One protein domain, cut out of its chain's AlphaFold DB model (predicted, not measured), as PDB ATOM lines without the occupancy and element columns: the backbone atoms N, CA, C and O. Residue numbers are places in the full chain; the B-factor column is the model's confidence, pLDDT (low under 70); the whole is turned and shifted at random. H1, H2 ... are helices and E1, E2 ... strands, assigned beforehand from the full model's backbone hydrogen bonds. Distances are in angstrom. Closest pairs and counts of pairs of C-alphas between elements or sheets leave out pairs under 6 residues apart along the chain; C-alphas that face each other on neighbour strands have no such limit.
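AT A GLANCE: This is residues 3 to 46 of the 59 residues of an uncharacterized protein of Micrococcus endophyticus (UniProt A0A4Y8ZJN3). A small sheet of three antiparallel strands forms a wall, and one helix, H1, packs along one face of it over E1 and E3, while the other face is bare. The hairpin E1 and E2 makes one side of this wall, and its turn, residues 10 to 13, lies toward one end of the long axis. The printed part has 44 residues, with one named helix and three named strands in the order E1, E2, H1, E3 along the chain; the sheet's order is E2, E1, E3 and the class is mixed, helices and strands. The whole is compact, with a radius of gyration of the C-alphas of 10.5 A, and flat in outline, spanning 33 by 20 by 10 A.

HOW THE PARTS SIT: The inner strand of the sheet is E1, residues 3 to 9. Its neighbour on one side is the edge strand E2, residues 14 to 21, antiparallel to it with 158 degrees between their directions. These two form a hairpin, with N 6 and O 17 within hydrogen-bond range at 2.9 A and N 8 and O 15 at 2.8 A. On the other side of E1 is the edge strand E3, residues 40 to 45, also antiparallel, at 163 degrees; N 3 and O 44 are 2.8 A apart and N 5 and O 42 are 2.9 A apart. H1, residues 24 to 36, is on the sheet at a height over the sheet of 8.8 A. It lies over E1 and E3 and runs along the strands, at 5 degrees to E1 on the local plane. The closest C-alphas of H1 and E3 are those of Met 31 and Ala 41, 5.8 A apart; those of H1 and E1 are Ala 27 and Leu 4, 6.3 A apart. E2, H1 and E3 form a split strand-helix-strand unit, two strands running the same way with E1 between them in the sheet, and its crossover is right-handed. The arrangement has two layers, the helix on one face of the sheet. In H1 every O i to N i+4 pair is within hydrogen-bond range.

IN THESE COORDINATES: E1 begins at C-alpha 3, (41.246, 7.314, 3.264), and is 19.3 A long from first to last C-alpha. E2 is 22.4 A long and has 8 residues, the most of the three strands. H1 is 18.2 A long and begins at C-alpha 24, (32.608, 10.247, 5.740). E3 is 17.0 A long and ends at C-alpha 45, (41.312, 10.645, 8.547).

THE WHOLE: The two C-alphas farthest apart are those of Glu 12 and Ser 23, at 33.5 A, while those of Val 3 and Ala 46, the first and last printed, are 6.5 A apart. The printed part has no cut, and the links E1 to E2, E2 to H1 and H1 to E3 are tight. The mean pLDDT of the printed part is 95.2, and no printed residue is under 70.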
ATOM      1  N   VAL A   3      40.513   8.346   3.995       94.44
ATOM      2  CA  VAL A   3      41.246   7.314   3.264       94.44
ATOM      3  C   VAL A   3      40.736   5.960   3.720       94.44
ATOM      4  O   VAL A   3      40.996   5.536   4.841       94.44
ATOM      5  N   LEU A   4      40.019   5.267   2.841       95.69
ATOM      6  CA  LEU A   4      39.643   3.879   3.060       95.69
ATOM      7  C   LEU A   4      40.817   2.981   2.669       95.69
ATOM      8  O   LEU A   4      41.249   2.986   1.511       95.69
ATOM      9  N   ILE A   5      41.292   2.180   3.615       95.94
ATOM     10  CA  ILE A   5      42.269   1.117   3.393       95.94
ATOM     11  C   ILE A   5      41.531  -0.217   3.476       95.94
ATOM     12  O   ILE A   5      40.845  -0.486   4.456       95.94
ATOM     13  N   VAL A   6      41.671  -1.058   2.451       97.00
ATOM     14  CA  VAL A   6      41.107  -2.415   2.420       97.00
ATOM     15  C   VAL A   6      42.239  -3.422   2.286       97.00
ATOM     16  O   VAL A   6      43.032  -3.325   1.349       97.00
ATOM     17  N   ALA A   7      42.296  -4.385   3.200       97.00
ATOM     18  CA  ALA A   7      43.188  -5.533   3.144       97.00
ATOM     19  C   ALA A   7      42.440  -6.724   2.532       97.00
ATOM     20  O   ALA A   7      41.468  -7.231   3.097       97.00
ATOM     21  N   ILE A   8      42.891  -7.146   1.355       95.44
ATOM     22  CA  ILE A   8      42.331  -8.259   0.594       95.44
ATOM     23  C   ILE A   8      43.262  -9.451   0.792       95.44
ATOM     24  O   ILE A   8      44.419  -9.398   0.373       95.44
ATOM     25  N   GLN A   9      42.765 -10.503   1.441       93.88
ATOM     26  CA  GLN A   9      43.496 -11.760   1.558       93.88
ATOM     27  C   GLN A   9      43.480 -12.473   0.201       93.88
ATOM     28  O   GLN A   9      42.422 -12.845  -0.299       93.88
ATOM     29  N   GLU A  10      44.656 -12.633  -0.391       92.06
ATOM     30  CA  GLU A  10      44.921 -13.499  -1.540       92.06
ATOM     31  C   GLU A  10      45.607 -14.787  -1.025       92.06
ATOM     32  O   GLU A  10      46.056 -14.806   0.127       92.06
ATOM     33  N   PRO A  11      45.692 -15.871  -1.821       93.19
ATOM     34  CA  PRO A  11      46.215 -17.159  -1.345       93.19
ATOM     35  C   PRO A  11      47.612 -17.087  -0.706       93.19
ATOM     36  O   PRO A  11      47.868 -17.764   0.280       93.19
ATOM     37  N   GLU A  12      48.485 -16.220  -1.223       95.12
ATOM     38  CA  GLU A  12      49.896 -16.139  -0.810       95.12
ATOM     39  C   GLU A  12      50.269 -14.800  -0.157       95.12
ATOM     40  O   GLU A  12      51.398 -14.616   0.298       95.12
ATOM     41  N   ARG A  13      49.353 -13.821  -0.129       93.94
ATOM     42  CA  ARG A  13      49.664 -12.463   0.346       93.94
ATOM     43  C   ARG A  13      48.436 -11.668   0.761       93.94
ATOM     44  O   ARG A  13      47.311 -11.959   0.367       93.94
ATOM     45  N   VAL A  14      48.680 -10.571   1.469       94.38
ATOM     46  CA  VAL A  14      47.680  -9.523   1.690       94.38
ATOM     47  C   VAL A  14      47.925  -8.391   0.703       94.38
ATOM     48  O   VAL A  14      48.977  -7.752   0.721       94.38
ATOM     49  N   ARG A  15      46.940  -8.109  -0.154       95.62
ATOM     50  CA  ARG A  15      46.968  -6.942  -1.039       95.62
ATOM     51  C   ARG A  15      46.194  -5.792  -0.407       95.62
ATOM     52  O   ARG A  15      45.010  -5.922  -0.101       95.62
ATOM     53  N   TYR A  16      46.840  -4.637  -0.281       95.38
ATOM     54  CA  TYR A  16      46.204  -3.425   0.231       95.38
ATOM     55  C   TYR A  16      45.693  -2.544  -0.908       95.38
ATOM     56  O   TYR A  16      46.415  -2.256  -1.861       95.38
ATOM     57  N   ARG A  17      44.453  -2.065  -0.791       94.88
ATOM     58  CA  ARG A  17      43.865  -1.074  -1.700       94.88
ATOM     59  C   ARG A  17      43.491   0.183  -0.927       94.88
ATOM     60  O   ARG A  17      42.779   0.101   0.068       94.88
ATOM     61  N   ARG A  18      43.926   1.343  -1.422       94.69
ATOM     62  CA  ARG A  18      43.590   2.663  -0.867       94.69
ATOM     63  C   ARG A  18      42.572   3.372  -1.753       94.69
ATOM     64  O   ARG A  18      42.645   3.269  -2.978       94.69
ATOM     65  N   ARG A  19      41.614   4.073  -1.146       93.50
ATOM     66  CA  ARG A  19      40.660   4.953  -1.838       93.50
ATOM     67  C   ARG A  19      40.492   6.250  -1.058       93.50
ATOM     68  O   ARG A  19      40.282   6.208   0.149       93.50
ATOM     69  N   PHE A  20      40.545   7.372  -1.763       93.38
ATOM     70  CA  PHE A  20      40.326   8.699  -1.199       93.38
ATOM     71  C   PHE A  20      38.857   9.080  -1.349       93.38
ATOM     72  O   PHE A  20      38.279   8.912  -2.421       93.38
ATOM     73  N   MET A  21      38.245   9.550  -0.269       92.00
ATOM     74  CA  MET A  21      36.839   9.933  -0.228       92.00
ATOM     75  C   MET A  21      36.686  11.271   0.488       92.00
ATOM     76  O   MET A  21      37.277  11.510   1.543       92.00
ATOM     77  N   TYR A  22      35.878  12.159  -0.086       90.25
ATOM     78  CA  TYR A  22      35.618  13.472   0.502       90.25
ATOM     79  C   TYR A  22      34.545  13.417   1.599       90.25
ATOM     80  O   TYR A  22      34.643  14.152   2.574       90.25
ATOM     81  N   SER A  23      33.592  12.485   1.503       93.88
ATOM     82  CA  SER A  23      32.515  12.282   2.484       93.88
ATOM     83  C   SER A  23      32.814  11.118   3.436       93.88
ATOM     84  O   SER A  23      33.269  10.060   2.987       93.88
ATOM     85  N   LEU A  24      32.531  11.308   4.731       94.44
ATOM     86  CA  LEU A  24      32.608  10.247   5.740       94.44
ATOM     87  C   LEU A  24      31.568   9.154   5.467       94.44
ATOM     88  O   LEU A  24      31.928   7.985   5.396       94.44
ATOM     89  N   ASP A  25      30.317   9.533   5.192       97.19
ATOM     90  CA  ASP A  25      29.224   8.598   4.873       97.19
ATOM     91  C   ASP A  25      29.571   7.698   3.671       97.19
ATOM     92  O   ASP A  25      29.363   6.481   3.689       97.19
ATOM     93  N   ALA A  26      30.189   8.267   2.631       95.50
ATOM     94  CA  ALA A  26      30.647   7.487   1.483       95.50
ATOM     95  C   ALA A  26      31.744   6.475   1.871       95.50
ATOM     96  O   ALA A  26      31.734   5.335   1.384       95.50
ATOM     97  N   ALA A  27      32.665   6.879   2.753       96.50
ATOM     98  CA  ALA A  27      33.732   6.028   3.269       96.50
ATOM     99  C   ALA A  27      33.184   4.890   4.136       96.50
ATOM    100  O   ALA A  27      33.570   3.741   3.923       96.50
ATOM    101  N   GLU A  28      32.235   5.170   5.027       97.75
ATOM    102  CA  GLU A  28      31.568   4.181   5.881       97.75
ATOM    103  C   GLU A  28      30.788   3.159   5.056       97.75
ATOM    104  O   GLU A  28      30.983   1.951   5.206       97.75
ATOM    105  N   LYS A  29      29.988   3.611   4.083       97.81
ATOM    106  CA  LYS A  29      29.278   2.713   3.157       97.81
ATOM    107  C   LYS A  29      30.239   1.808   2.389       97.81
ATOM    108  O   LYS A  29      29.955   0.630   2.169       97.81
ATOM    109  N   ALA A  30      31.378   2.339   1.947       96.88
ATOM    110  CA  ALA A  30      32.383   1.554   1.242       96.88
ATOM    111  C   ALA A  30      33.132   0.576   2.160       96.88
ATOM    112  O   ALA A  30      33.393  -0.552   1.735       96.88
ATOM    113  N   MET A  31      33.426   0.977   3.399       97.81
ATOM    114  CA  MET A  31      34.003   0.118   4.432       97.81
ATOM    115  C   MET A  31      33.068  -1.049   4.749       97.81
ATOM    116  O   MET A  31      33.484  -2.199   4.644       97.81
ATOM    117  N   ASN A  32      31.788  -0.774   5.012       98.12
ATOM    118  CA  ASN A  32      30.781  -1.796   5.297       98.12
ATOM    119  C   ASN A  32      30.673  -2.807   4.151       98.12
ATOM    120  O   ASN A  32      30.665  -4.012   4.381       98.12
ATOM    121  N   ARG A  33      30.690  -2.346   2.891       97.75
ATOM    122  CA  ARG A  33      30.731  -3.246   1.725       97.75
ATOM    123  C   ARG A  33      31.993  -4.103   1.657       97.75
ATOM    124  O   ARG A  33      31.908  -5.234   1.191       97.75
ATOM    125  N   ALA A  34      33.150  -3.583   2.059       96.31
ATOM    126  CA  ALA A  34      34.384  -4.363   2.101       96.31
ATOM    127  C   ALA A  34      34.327  -5.431   3.205       96.31
ATOM    128  O   ALA A  34      34.653  -6.586   2.943       96.31
ATOM    129  N   VAL A  35      33.825  -5.064   4.388       97.00
ATOM    130  CA  VAL A  35      33.620  -5.983   5.518       97.00
ATOM    131  C   VAL A  35      32.622  -7.085   5.164       97.00
ATOM    132  O   VAL A  35      32.918  -8.255   5.373       97.00
ATOM    133  N   MET A  36      31.496  -6.749   4.525       97.69
ATOM    134  CA  MET A  36      30.519  -7.739   4.042       97.69
ATOM    135  C   MET A  36      31.107  -8.729   3.022       97.69
ATOM    136  O   MET A  36      30.607  -9.840   2.893       97.69
ATOM    137  N   ARG A  37      32.174  -8.356   2.304       95.12
ATOM    138  CA  ARG A  37      32.910  -9.248   1.386       95.12
ATOM    139  C   ARG A  37      34.010 -10.059   2.086       95.12
ATOM    140  O   ARG A  37      34.814 -10.693   1.413       95.12
ATOM    141  N   GLY A  38      34.077 -10.011   3.417       95.88
ATOM    142  CA  GLY A  38      35.080 -10.713   4.218       95.88
ATOM    143  C   GLY A  38      36.448 -10.030   4.256       95.88
ATOM    144  O   GLY A  38      37.428 -10.645   4.670       95.88
ATOM    145  N   HIS A  39      36.560  -8.774   3.819       96.62
ATOM    146  CA  HIS A  39      37.820  -8.035   3.888       96.62
ATOM    147  C   HIS A  39      37.949  -7.277   5.207       96.62
ATOM    148  O   HIS A  39      36.969  -6.759   5.744       96.62
ATOM    149  N   ARG A  40      39.186  -7.113   5.688       95.31
ATOM    150  CA  ARG A  40      39.465  -6.130   6.742       95.31
ATOM    151  C   ARG A  40      39.556  -4.749   6.106       95.31
ATOM    152  O   ARG A  40      40.207  -4.583   5.075       95.31
ATOM    153  N   ALA A  41      38.918  -3.759   6.712       97.19
ATOM    154  CA  ALA A  41      38.937  -2.393   6.217       97.19
ATOM    155  C   ALA A  41      38.991  -1.392   7.370       97.19
ATOM    156  O   ALA A  41      38.462  -1.656   8.447       97.19
ATOM    157  N   SER A  42      39.627  -0.249   7.133       96.50
ATOM    158  CA  SER A  42      39.668   0.868   8.074       96.50
ATOM    159  C   SER A  42      39.603   2.198   7.338       96.50
ATOM    160  O   SER A  42      40.084   2.337   6.209       96.50
ATOM    161  N   ILE A  43      38.992   3.186   7.985       96.56
ATOM    162  CA  ILE A  43      38.976   4.569   7.518       96.56
ATOM    163  C   ILE A  43      40.009   5.338   8.332       96.56
ATOM    164  O   ILE A  43      39.978   5.331   9.559       96.56
ATOM    165  N   VAL A  44      40.919   6.007   7.637       94.94
ATOM    166  CA  VAL A  44      41.908   6.905   8.228       94.94
ATOM    167  C   VAL A  44      41.542   8.329   7.840       94.94
ATOM    168  O   VAL A  44      41.362   8.631   6.657       94.94
ATOM    169  N   LEU A  45      41.445   9.222   8.822       92.81
ATOM    170  CA  LEU A  45      41.312  10.645   8.547       92.81
ATOM    171  C   LEU A  45      42.689  11.207   8.185       92.81
ATOM    172  O   LEU A  45      43.587  11.262   9.022       92.81
ATOM    173  N   ALA A  46      42.855  11.619   6.931       85.81
ATOM    174  CA  ALA A  46      44.076  12.248   6.454       85.81
ATOM    175  C   ALA A  46      43.898  13.769   6.362       85.81
ATOM    176  O   ALA A  46      42.912  14.269   5.793       85.81
TER     177      ALA A  46